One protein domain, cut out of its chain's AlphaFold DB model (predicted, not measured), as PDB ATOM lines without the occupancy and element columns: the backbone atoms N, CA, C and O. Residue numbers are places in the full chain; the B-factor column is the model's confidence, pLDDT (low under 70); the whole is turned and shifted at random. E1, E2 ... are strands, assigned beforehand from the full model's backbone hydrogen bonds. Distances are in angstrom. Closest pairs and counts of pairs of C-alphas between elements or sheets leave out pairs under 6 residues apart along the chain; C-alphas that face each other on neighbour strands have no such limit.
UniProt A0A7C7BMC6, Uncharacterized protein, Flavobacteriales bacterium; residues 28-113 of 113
ATOM      1  N   PRO A  28     -10.648 -43.346  26.073       89.31
ATOM      2  CA  PRO A  28     -10.287 -43.675  27.449       89.31
ATOM      3  C   PRO A  28      -9.419 -44.941  27.553       89.31
ATOM      4  O   PRO A  28      -9.432 -45.803  26.682       89.31
ATOM      5  N   ASN A  29      -8.702 -45.107  28.669       93.00
ATOM      6  CA  ASN A  29      -7.939 -46.328  28.963       93.00
ATOM      7  C   ASN A  29      -8.836 -47.465  29.500       93.00
ATOM      8  O   ASN A  29      -8.615 -47.992  30.590       93.00
ATOM      9  N   ASN A  30      -9.916 -47.783  28.787       91.50
ATOM     10  CA  ASN A  30     -10.844 -48.871  29.123       91.50
ATOM     11  C   ASN A  30     -11.290 -49.668  27.879       91.50
ATOM     12  O   ASN A  30     -12.342 -50.306  27.887       91.50
ATOM     13  N   ASN A  31     -10.476 -49.617  26.825       91.62
ATOM     14  CA  ASN A  31     -10.683 -50.300  25.553       91.62
ATOM     15  C   ASN A  31     -10.356 -51.804  25.637       91.62
ATOM     16  O   ASN A  31      -9.740 -52.283  26.593       91.62
ATOM     17  N   THR A  32     -10.723 -52.555  24.596       95.19
ATOM     18  CA  THR A  32     -10.422 -53.994  24.484       95.19
ATOM     19  C   THR A  32      -9.046 -54.217  23.859       95.19
ATOM     20  O   THR A  32      -8.732 -53.642  22.821       95.19
ATOM     21  N   GLN A  33      -8.212 -55.072  24.455       95.94
ATOM     22  CA  GLN A  33      -6.903 -55.385  23.879       95.94
ATOM     23  C   GLN A  33      -7.036 -56.262  22.628       95.94
ATOM     24  O   GLN A  33      -7.608 -57.349  22.690       95.94
ATOM     25  N   TYR A  34      -6.393 -55.853  21.537       97.00
ATOM     26  CA  TYR A  34      -6.205 -56.626  20.318       97.00
ATOM     27  C   TYR A  34      -4.715 -56.923  20.073       97.00
ATOM     28  O   TYR A  34      -3.958 -56.163  19.456       97.00
ATOM     29  N   GLY A  35      -4.289 -58.082  20.580       97.00
ATOM     30  CA  GLY A  35      -2.933 -58.618  20.445       97.00
ATOM     31  C   GLY A  35      -1.826 -57.733  21.038       97.00
ATOM     32  O   GLY A  35      -2.061 -56.876  21.896       97.00
ATOM     33  N   SER A  36      -0.585 -57.987  20.612       97.62
ATOM     34  CA  SER A  36       0.594 -57.245  21.061       97.62
ATOM     35  C   SER A  36       1.731 -57.255  20.039       97.62
ATOM     36  O   SER A  36       1.857 -58.189  19.244       97.62
ATOM     37  N   SER A  37       2.578 -56.226  20.068       97.88
ATOM     38  CA  SER A  37       3.750 -56.100  19.192       97.88
ATOM     39  C   SER A  37       4.972 -55.618  19.968       97.88
ATOM     40  O   SER A  37       4.856 -54.790  20.866       97.88
ATOM     41  N   ALA A  38       6.156 -56.102  19.601       97.38
ATOM     42  CA  ALA A  38       7.397 -55.501  20.074       97.38
ATOM     43  C   ALA A  38       7.646 -54.173  19.341       97.38
ATOM     44  O   ALA A  38       7.380 -54.063  18.141       97.38
ATOM     45  N   ALA A  39       8.174 -53.180  20.051       97.12
ATOM     46  CA  ALA A  39       8.649 -51.946  19.448       97.12
ATOM     47  C   ALA A  39       9.861 -52.219  18.535       97.12
ATOM     48  O   ALA A  39      10.670 -53.108  18.829       97.12
ATOM     49  N   PRO A  40      10.020 -51.469  17.431       96.38
ATOM     50  CA  PRO A  40      11.197 -51.595  16.584       96.38
ATOM     51  C   PRO A  40      12.458 -51.161  17.341       96.38
ATOM     52  O   PRO A  40      12.444 -50.204  18.116       96.38
ATOM     53  N   THR A  41      13.570 -51.851  17.089       92.38
ATOM     54  CA  THR A  41      14.881 -51.543  17.691       92.38
ATOM     55  C   THR A  41      15.787 -50.726  16.773       92.38
ATOM     56  O   THR A  41      16.839 -50.259  17.201       92.38
ATOM     57  N   THR A  42      15.421 -50.582  15.499       95.56
ATOM     58  CA  THR A  42      16.180 -49.811  14.510       95.56
ATOM     59  C   THR A  42      15.544 -48.438  14.348       95.56
ATOM     60  O   THR A  42      14.345 -48.328  14.121       95.56
ATOM     61  N   VAL A  43      16.340 -47.376  14.458       95.56
ATOM     62  CA  VAL A  43      15.850 -46.001  14.297       95.56
ATOM     63  C   VAL A  43      15.434 -45.749  12.846       95.56
ATOM     64  O   VAL A  43      16.108 -46.185  11.916       95.56
ATOM     65  N   GLY A  44      14.336 -45.013  12.661       95.50
ATOM     66  CA  GLY A  44      13.865 -44.586  11.342       95.50
ATOM     67  C   GLY A  44      13.102 -45.652  10.556       95.50
ATOM     68  O   GLY A  44      12.854 -45.453   9.370       95.50
ATOM     69  N   VAL A  45      12.726 -46.767  11.191       95.94
ATOM     70  CA  VAL A  45      11.883 -47.795  10.568       95.94
ATOM     71  C   VAL A  45      10.436 -47.667  11.033       95.94
ATOM     72  O   VAL A  45      10.167 -47.471  12.218       95.94
ATOM     73  N   THR A  46       9.509 -47.850  10.098       95.19
ATOM     74  CA  THR A  46       8.088 -48.048  10.392       95.19
ATOM     75  C   THR A  46       7.783 -49.535  10.293       95.19
ATOM     76  O   THR A  46       8.129 -50.182   9.303       95.19
ATOM     77  N   VAL A  47       7.140 -50.086  11.320       96.38
ATOM     78  CA  VAL A  47       6.678 -51.478  11.345       96.38
ATOM     79  C   VAL A  47       5.163 -51.502  11.468       96.38
ATOM     80  O   VAL A  47       4.588 -50.747  12.249       96.38
ATOM     81  N   VAL A  48       4.513 -52.377  10.705       96.38
ATOM     82  CA  VAL A  48       3.061 -52.546  10.798       96.38
ATOM     83  C   VAL A  48       2.738 -53.334  12.063       96.38
ATOM     84  O   VAL A  48       3.213 -54.456  12.240       96.38
ATOM     85  N   LEU A  49       1.935 -52.749  12.954       96.19
ATOM     86  CA  LEU A  49       1.533 -53.414  14.196       96.19
ATOM     87  C   LEU A  49       0.354 -54.372  13.984       96.19
ATOM     88  O   LEU A  49       0.316 -55.428  14.614       96.19
ATOM     89  N   SER A  50      -0.593 -54.002  13.124       94.44
ATOM     90  CA  SER A  50      -1.755 -54.804  12.738       94.44
ATOM     91  C   SER A  50      -2.326 -54.287  11.415       94.44
ATOM     92  O   SER A  50      -2.161 -53.114  11.097       94.44
ATOM     93  N   TYR A  51      -3.020 -55.156  10.680       92.25
ATOM     94  CA  TYR A  51      -3.875 -54.789   9.539       92.25
ATOM     95  C   TYR A  51      -5.370 -54.845   9.884       92.25
ATOM     96  O   TYR A  51      -6.215 -54.566   9.043       92.25
ATOM     97  N   CYS A  52      -5.707 -55.275  11.100       89.19
ATOM     98  CA  CYS A  52      -7.080 -55.450  11.552       89.19
ATOM     99  C   CYS A  52      -7.186 -54.856  12.951       89.19
ATOM    100  O   CYS A  52      -6.775 -55.491  13.919       89.19
ATOM    101  N   MET A  53      -7.646 -53.616  13.049       90.88
ATOM    102  CA  MET A  53      -8.018 -52.990  14.314       90.88
ATOM    103  C   MET A  53      -9.351 -52.287  14.112       90.88
ATOM    104  O   MET A  53      -9.528 -51.564  13.136       90.88
ATOM    105  N   TYR A  54     -10.284 -52.517  15.024       90.62
ATOM    106  CA  TYR A  54     -11.583 -51.865  15.030       90.62
ATOM    107  C   TYR A  54     -11.615 -50.725  16.050       90.62
ATOM    108  O   TYR A  54     -10.839 -50.682  17.010       90.62
ATOM    109  N   GLY A  55     -12.555 -49.797  15.867       87.31
ATOM    110  CA  GLY A  55     -12.821 -48.760  16.859       87.31
ATOM    111  C   GLY A  55     -13.137 -49.369  18.230       87.31
ATOM    112  O   GLY A  55     -13.906 -50.324  18.335       87.31
ATOM    113  N   GLY A  56     -12.539 -48.817  19.287       89.69
ATOM    114  CA  GLY A  56     -12.685 -49.339  20.652       89.69
ATOM    115  C   GLY A  56     -11.664 -50.415  21.042       89.69
ATOM    116  O   GLY A  56     -11.692 -50.897  22.178       89.69
ATOM    117  N   GLU A  57     -10.735 -50.765  20.152       94.44
ATOM    118  CA  GLU A  57      -9.617 -51.659  20.454       94.44
ATOM    119  C   GLU A  57      -8.329 -50.881  20.755       94.44
ATOM    120  O   GLU A  57      -8.177 -49.714  20.395       94.44
ATOM    121  N   TYR A  58      -7.382 -51.531  21.429       95.94
ATOM    122  CA  TYR A  58      -6.018 -51.034  21.597       95.94
ATOM    123  C   TYR A  58      -5.011 -52.157  21.379       95.94
ATOM    124  O   TYR A  58      -5.327 -53.332  21.550       95.94
ATOM    125  N   ARG A  59      -3.764 -51.811  21.063       97.12
ATOM    126  CA  ARG A  59      -2.685 -52.791  20.941       97.12
ATOM    127  C   ARG A  59      -1.619 -52.561  21.996       97.12
ATOM    128  O   ARG A  59      -1.117 -51.452  22.140       97.12
ATOM    129  N   TYR A  60      -1.247 -53.618  22.712       97.69
ATOM    130  CA  TYR A  60      -0.159 -53.537  23.681       97.69
ATOM    131  C   TYR A  60       1.195 -53.562  22.964       97.69
ATOM    132  O   TYR A  60       1.503 -54.516  22.244       97.69
ATOM    133  N   VAL A  61       2.011 -52.527  23.164       98.06
ATOM    134  CA  VAL A  61       3.365 -52.446  22.605       98.06
ATOM    135  C   VAL A  61       4.383 -52.587  23.730       98.06
ATOM    136  O   VAL A  61       4.300 -51.885  24.733       98.06
ATOM    137  N   TYR A  62       5.331 -53.510  23.571       97.62
ATOM    138  CA  TYR A  62       6.340 -53.845  24.581       97.62
ATOM    139  C   TYR A  62       7.764 -53.715  24.022       97.62
ATOM    140  O   TYR A  62       7.950 -53.502  22.826       97.62
ATOM    141  N   ASN A  63       8.782 -53.842  24.881       97.06
ATOM    142  CA  ASN A  63      10.203 -53.658  24.537       97.06
ATOM    143  C   ASN A  63      10.563 -52.250  24.018       97.06
ATOM    144  O   ASN A  63      11.481 -52.107  23.209       97.06
ATOM    145  N   LEU A  64       9.865 -51.210  24.484       97.06
ATOM    146  CA  LEU A  64      10.300 -49.832  24.256       97.06
ATOM    147  C   LEU A  64      11.602 -49.562  25.019       97.06
ATOM    148  O   LEU A  64      11.800 -50.054  26.130       97.06
ATOM    149  N   GLN A  65      12.498 -48.789  24.411       96.56
ATOM    150  CA  GLN A  65      13.773 -48.409  25.013       96.56
ATOM    151  C   GLN A  65      13.652 -47.046  25.697       96.56
ATOM    152  O   GLN A  65      13.353 -46.050  25.036       96.56
ATOM    153  N   ALA A  66      13.925 -46.991  27.003       95.94
ATOM    154  CA  ALA A  66      13.924 -45.751  27.777       95.94
ATOM    155  C   ALA A  66      14.813 -44.673  27.126       95.94
ATOM    156  O   ALA A  66      15.916 -44.950  26.648       95.94
ATOM    157  N   GLY A  67      14.313 -43.440  27.079       96.69
ATOM    158  CA  GLY A  67      14.949 -42.298  26.420       96.69
ATOM    159  C   GLY A  67      14.804 -42.260  24.894       96.69
ATOM    160  O   GLY A  67      15.162 -41.250  24.289       96.69
ATOM    161  N   SER A  68      14.269 -43.307  24.256       97.81
ATOM    162  CA  SER A  68      14.014 -43.307  22.809       97.81
ATOM    163  C   SER A  68      12.670 -42.668  22.469       97.81
ATOM    164  O   SER A  68      11.701 -42.773  23.223       97.81
ATOM    165  N   VAL A  69      12.608 -42.023  21.303       98.06
ATOM    166  CA  VAL A  69      11.386 -41.412  20.770       98.06
ATOM    167  C   VAL A  69      10.675 -42.405  19.859       98.06
ATOM    168  O   VAL A  69      11.261 -42.892  18.892       98.06
ATOM    169  N   TYR A  70       9.399 -42.663  20.140       98.44
ATOM    170  CA  TYR A  70       8.536 -43.523  19.334       98.44
ATOM    171  C   TYR A  70       7.335 -42.742  18.815       98.44
ATOM    172  O   TYR A  70       6.850 -41.813  19.460       98.44
ATOM    173  N   SER A  71       6.833 -43.143  17.649       98.00
ATOM    174  CA  SER A  71       5.559 -42.664  17.119       98.00
ATOM    175  C   SER A  71       4.676 -43.822  16.689       98.00
ATOM    176  O   SER A  71       5.168 -44.765  16.068       98.00
ATOM    177  N   PHE A  72       3.380 -43.701  16.953       97.88
ATOM    178  CA  PHE A  72       2.346 -44.568  16.395       97.88
ATOM    179  C   PHE A  72       1.496 -43.751  15.431       97.88
ATOM    180  O   PHE A  72       1.147 -42.612  15.743       97.88
ATOM    181  N   GLU A  73       1.192 -44.317  14.266       97.19
ATOM    182  CA  GLU A  73       0.412 -43.655  13.223       97.19
ATOM    183  C   GLU A  73      -0.551 -44.625  12.541       97.19
ATOM    184  O   GLU A  73      -0.276 -45.822  12.444       97.19
ATOM    185  N   THR A  74      -1.660 -44.076  12.055       96.38
ATOM    186  CA  THR A  74      -2.660 -44.754  11.215       96.38
ATOM    187  C   THR A  74      -2.631 -44.232   9.776       96.38
ATOM    188  O   THR A  74      -3.517 -44.532   8.982       96.38
ATOM    189  N   CYS A  75      -1.616 -43.443   9.405       96.00
ATOM    190  CA  CYS A  75      -1.517 -42.861   8.069       96.00
ATOM    191  C   CYS A  75      -1.573 -43.935   6.974       96.00
ATOM    192  O   CYS A  75      -0.791 -44.885   6.975       96.00
ATOM    193  N   GLY A  76      -2.480 -43.740   6.016       93.56
ATOM    194  CA  GLY A  76      -2.772 -44.705   4.955       93.56
ATOM    195  C   GLY A  76      -4.016 -45.561   5.210       93.56
ATOM    196  O   GLY A  76      -4.493 -46.186   4.266       93.56
ATOM    197  N   ASP A  77      -4.567 -45.555   6.427       91.19
ATOM    198  CA  ASP A  77      -5.906 -46.076   6.718       91.19
ATOM    199  C   ASP A  77      -6.956 -45.010   6.381       91.19
ATOM    200  O   ASP A  77      -7.079 -44.003   7.070       91.19
ATOM    201  N   SER A  78      -7.689 -45.201   5.287       89.81
ATOM    202  CA  SER A  78      -8.730 -44.269   4.843       89.81
ATOM    203  C   SER A  78     -10.144 -44.687   5.244       89.81
ATOM    204  O   SER A  78     -11.100 -44.026   4.838       89.81
ATOM    205  N   ASP A  79     -10.294 -45.791   5.978       89.69
ATOM    206  CA  ASP A  79     -11.607 -46.365   6.280       89.69
ATOM    207  C   ASP A  79     -12.308 -45.617   7.425       89.69
ATOM    208  O   ASP A  79     -13.538 -45.647   7.530       89.69
ATOM    209  N   PHE A  80     -11.539 -44.899   8.255       88.31
ATOM    210  CA  PHE A  80     -12.030 -44.165   9.417       88.31
ATOM    211  C   PHE A  80     -11.392 -42.776   9.554       88.31
ATOM    212  O   PHE A  80     -10.276 -42.523   9.098       88.31
ATOM    213  N   ASP A  81     -12.115 -41.898  10.248       92.81
ATOM    214  CA  ASP A  81     -11.539 -40.756  10.953       92.81
ATOM    215  C   ASP A  81     -10.966 -41.287  12.276       92.81
ATOM    216  O   ASP A  81     -11.718 -41.738  13.149       92.81
ATOM    217  N   THR A  82      -9.642 -41.421  12.352       94.31
ATOM    218  CA  THR A  82      -8.994 -42.147  13.452       94.31
ATOM    219  C   THR A  82      -8.632 -41.220  14.601       94.31
ATOM    220  O   THR A  82      -8.505 -40.016  14.448       94.31
ATOM    221  N   GLN A  83      -8.360 -41.811  15.760       94.38
ATOM    222  CA  GLN A  83      -7.689 -41.126  16.854       94.38
ATOM    223  C   GLN A  83      -6.741 -42.082  17.573       94.38
ATOM    224  O   GLN A  83      -7.025 -43.274  17.706       94.38
ATOM    225  N   VAL A  84      -5.617 -41.565  18.066       95.56
ATOM    226  CA  VAL A  84      -4.617 -42.342  18.807       95.56
ATOM    227  C   VAL A  84      -4.401 -41.704  20.170       95.56
ATOM    228  O   VAL A  84      -3.912 -40.581  20.259       95.56
ATOM    229  N   THR A  85      -4.701 -42.450  21.235       96.69
ATOM    230  CA  THR A  85      -4.281 -42.136  22.607       96.69
ATOM    231  C   THR A  85      -3.236 -43.152  23.055       96.69
ATOM    232  O   THR A  85      -3.423 -44.358  22.895       96.69
ATOM    233  N   ILE A  86      -2.142 -42.679  23.644       97.56
ATOM    234  CA  ILE A  86      -1.070 -43.508  24.194       97.56
ATOM    235  C   ILE A  86      -1.181 -43.483  25.714       97.56
ATOM    236  O   ILE A  86      -1.192 -42.413  26.326       97.56
ATOM    237  N   TYR A  87      -1.219 -44.673  26.308       97.56
ATOM    238  CA  TYR A  87      -1.180 -44.875  27.749       97.56
ATOM    239  C   TYR A  87       0.052 -45.685  28.138       97.56
ATOM    240  O   TYR A  87       0.451 -46.617  27.438       97.56
ATOM    241  N   ASP A  88       0.631 -45.347  29.284       97.31
ATOM    242  CA  ASP A  88       1.638 -46.170  29.931       97.31
ATOM    243  C   ASP A  88       0.963 -47.435  30.473       97.31
ATOM    244  O   ASP A  88       0.045 -47.375  31.291       97.31
ATOM    245  N   ALA A  89       1.411 -48.599  30.008       95.44
ATOM    246  CA  ALA A  89       0.770 -49.866  30.338       95.44
ATOM    247  C   ALA A  89       0.974 -50.308  31.800       95.44
ATOM    248  O   ALA A  89       0.251 -51.179  32.275       95.44
ATOM    249  N   THR A  90       1.951 -49.735  32.509       94.94
ATOM    250  CA  THR A  90       2.269 -50.100  33.898       94.94
ATOM    251  C   THR A  90       1.452 -49.273  34.885       94.94
ATOM    252  O   THR A  90       0.935 -49.789  35.872       94.94
ATOM    253  N   THR A  91       1.347 -47.975  34.625       96.44
ATOM    254  CA  THR A  91       0.723 -46.992  35.518       96.44
ATOM    255  C   THR A  91      -0.691 -46.618  35.088       96.44
ATOM    256  O   THR A  91      -1.444 -46.052  35.877       96.44
ATOM    257  N   GLY A  92      -1.055 -46.898  33.834       95.06
ATOM    258  CA  GLY A  92      -2.284 -46.419  33.211       95.06
ATOM    259  C   GLY A  92      -2.269 -44.919  32.907       95.06
ATOM    260  O   GLY A  92      -3.306 -44.374  32.523       95.06
ATOM    261  N   ALA A  93      -1.129 -44.243  33.092       95.56
ATOM    262  CA  ALA A  93      -1.013 -42.809  32.885       95.56
ATOM    263  C   ALA A  93      -1.172 -42.450  31.406       95.56
ATOM    264  O   ALA A  93      -0.674 -43.141  30.519       95.56
ATOM    265  N   TYR A  94      -1.855 -41.341  31.149       95.31
ATOM    266  CA  TYR A  94      -1.896 -40.731  29.827       95.31
ATOM    267  C   TYR A  94      -0.495 -40.257  29.416       95.31
ATOM    268  O   TYR A  94       0.207 -39.637  30.217       95.31
ATOM    269  N   VAL A  95      -0.114 -40.521  28.164       97.00
ATOM    270  CA  VAL A  95       1.196 -40.157  27.607       97.00
ATOM    271  C   VAL A  95       1.056 -39.134  26.484       97.00
ATOM    272  O   VAL A  95       1.675 -38.073  26.539       97.00
ATOM    273  N   ALA A  96       0.258 -39.435  25.458       97.00
ATOM    274  CA  ALA A  96       0.090 -38.567  24.295       97.00
ATOM    275  C   ALA A  96      -1.232 -38.845  23.574       97.00
ATOM    276  O   ALA A  96      -1.811 -39.921  23.716       97.00
ATOM    277  N   TYR A  97      -1.682 -37.886  22.770       96.88
ATOM    278  CA  TYR A  97      -2.876 -38.003  21.943       96.88
ATOM    279  C   TYR A  97      -2.730 -37.197  20.660       96.88
ATOM    280  O   TYR A  97      -2.112 -36.130  20.668       96.88
ATOM    281  N   ASN A  98      -3.312 -37.716  19.584       96.56
ATOM    282  CA  ASN A  98      -3.592 -36.974  18.364       96.56
ATOM    283  C   ASN A  98      -4.781 -37.620  17.634       96.56
ATOM    284  O   ASN A  98      -4.867 -38.849  17.596       96.56
ATOM    285  N   ASP A  99      -5.660 -36.813  17.056       95.25
ATOM    286  CA  ASP A  99      -6.741 -37.196  16.146       95.25
ATOM    287  C   ASP A  99      -6.446 -36.800  14.688       95.25
ATOM    288  O   ASP A  99      -6.624 -37.638  13.814       95.25
ATOM    289  N   ASP A 100      -5.808 -35.657  14.422       95.50
ATOM    290  CA  ASP A 100      -5.515 -35.185  13.058       95.50
ATOM    291  C   ASP A 100      -4.013 -34.988  12.767       95.50
ATOM    292  O   ASP A 100      -3.313 -34.169  13.375       95.50
ATOM    293  N   PHE A 101      -3.484 -35.693  11.761       95.69
ATOM    294  CA  PHE A 101      -2.105 -35.511  11.287       95.69
ATOM    295  C   PHE A 101      -1.948 -35.578   9.764       95.69
ATOM    296  O   PHE A 101      -1.399 -34.658   9.159       95.69
ATOM    297  N   CYS A 102      -2.397 -36.659   9.127       96.56
ATOM    298  CA  CYS A 102      -2.205 -36.917   7.690       96.56
ATOM    299  C   CYS A 102      -3.515 -36.784   6.895       96.56
ATOM    300  O   CYS A 102      -3.741 -37.495   5.921       96.56
ATOM    301  N   GLY A 103      -4.362 -35.840   7.309       95.50
ATOM    302  CA  GLY A 103      -5.778 -35.783   6.959       95.50
ATOM    303  C   GLY A 103      -6.586 -36.169   8.193       95.50
ATOM    304  O   GLY A 103      -6.220 -35.752   9.284       95.50
ATOM    305  N   LEU A 104      -7.593 -37.023   8.010       94.75
ATOM    306  CA  LEU A 104      -8.432 -37.587   9.083       94.75
ATOM    307  C   LEU A 104      -7.757 -38.769   9.815       94.75
ATOM    308  O   LEU A 104      -8.408 -39.622  10.407       94.75
ATOM    309  N   GLN A 105      -6.441 -38.912   9.662       96.50
ATOM    310  CA  GLN A 105      -5.660 -39.985  10.271       96.50
ATOM    311  C   GLN A 105      -4.657 -39.404  11.248       96.50
ATOM    312  O   GLN A 105      -4.168 -38.286  11.068       96.50
ATOM    313  N   SER A 106      -4.267 -40.203  12.233       96.81
ATOM    314  CA  SER A 106      -3.599 -39.701  13.425       96.81
ATOM    315  C   SER A 106      -2.157 -40.164  13.544       96.81
ATOM    316  O   SER A 106      -1.765 -41.239  13.082       96.81
ATOM    317  N   LYS A 107      -1.365 -39.363  14.259       97.69
ATOM    318  CA  LYS A 107      -0.014 -39.721  14.689       97.69
ATOM    319  C   LYS A 107       0.310 -39.115  16.044       97.69
ATOM    320  O   LYS A 107       0.332 -37.895  16.181       97.69
ATOM    321  N   ALA A 108       0.646 -39.954  17.017       98.06
ATOM    322  CA  ALA A 108       1.098 -39.516  18.334       98.06
ATOM    323  C   ALA A 108       2.560 -39.924  18.558       98.06
ATOM    324  O   ALA A 108       2.974 -41.024  18.184       98.06
ATOM    325  N   GLN A 109       3.346 -39.028  19.157       97.88
ATOM    326  CA  GLN A 109       4.769 -39.218  19.444       97.88
ATOM    327  C   GLN A 109       5.049 -38.965  20.924       97.88
ATOM    328  O   GLN A 109       4.452 -38.077  21.531       97.88
ATOM    329  N   PHE A 110       5.973 -39.735  21.493       98.06
ATOM    330  CA  PHE A 110       6.398 -39.608  22.882       98.06
ATOM    331  C   PHE A 110       7.827 -40.123  23.071       98.06
ATOM    332  O   PHE A 110       8.347 -40.884  22.249       98.06
ATOM    333  N   THR A 111       8.445 -39.724  24.179       97.94
ATOM    334  CA  THR A 111       9.701 -40.302  24.666       97.94
ATOM    335  C   THR A 111       9.370 -41.393  25.676       97.94
ATOM    336  O   THR A 111       8.631 -41.134  26.625       97.94
ATOM    337  N   SER A 112       9.888 -42.606  25.478       96.50
ATOM    338  CA  SER A 112       9.710 -43.696  26.445       96.50
ATOM    339  C   SER A 112      10.481 -43.395  27.725       96.50
ATOM    340  O   SER A 112      11.634 -42.961  27.659       96.50
ATOM    341  N   ASN A 113       9.863 -43.668  28.871       88.88
ATOM    342  CA  ASN A 113      10.518 -43.624  30.179       88.88
ATOM    343  C   ASN A 113      11.171 -44.964  30.526       88.88
ATOM    344  O   ASN A 113      10.829 -45.970  29.859       88.88
TER     345      ASN A 113
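What this domain is: This is residues 28 to 113 of the 113 residues of an uncharacterized protein of Flavobacteriales bacterium (UniProt A0A7C7BMC6). With little regular structure, the domain is a rounded body of two strand layers only partly face to face: the parallel pair E1 and E2 on one side, the antiparallel pairs E3 with E6 and E4 with E5 on the other. Six named strands, E1 to E6 in order, hold 32 of 86 printed residues: all strand, no named helix. It is compact, radius of gyration of the C-alphas 12.4 A, spanning 33 by 29 by 21 A.

How they stand to each other: E1, residues 32 to 38, and E2, residues 57 to 62, are parallel at 28 degrees; N 34 and O 58, 2.7 A, are within hydrogen-bond range. E3, residues 69 to 73, is antiparallel to E6, residues 107 to 111; N 70 and O 110 are within range at 3.0 A. E4, residues 84 to 87, and E5, residues 94 to 98, form a hairpin; N 86 and O 96 are within range at 2.8 A. The closest C-alphas of E5 and E6, Asn 98 and Ala 108, are 5.3 A apart. E2 and E4 are near each other.

Where its parts are: E1, 18.4 A long, begins at C-alpha 32 (-10.422, -53.994, 24.484); E6, 13.9 A, ends at C-alpha 111 (9.701, -40.302, 24.666).

The domain as a whole: The printed part has no cut. The link E1 to E2 is long, 18 residues. No printed residue is under 70 in pLDDT.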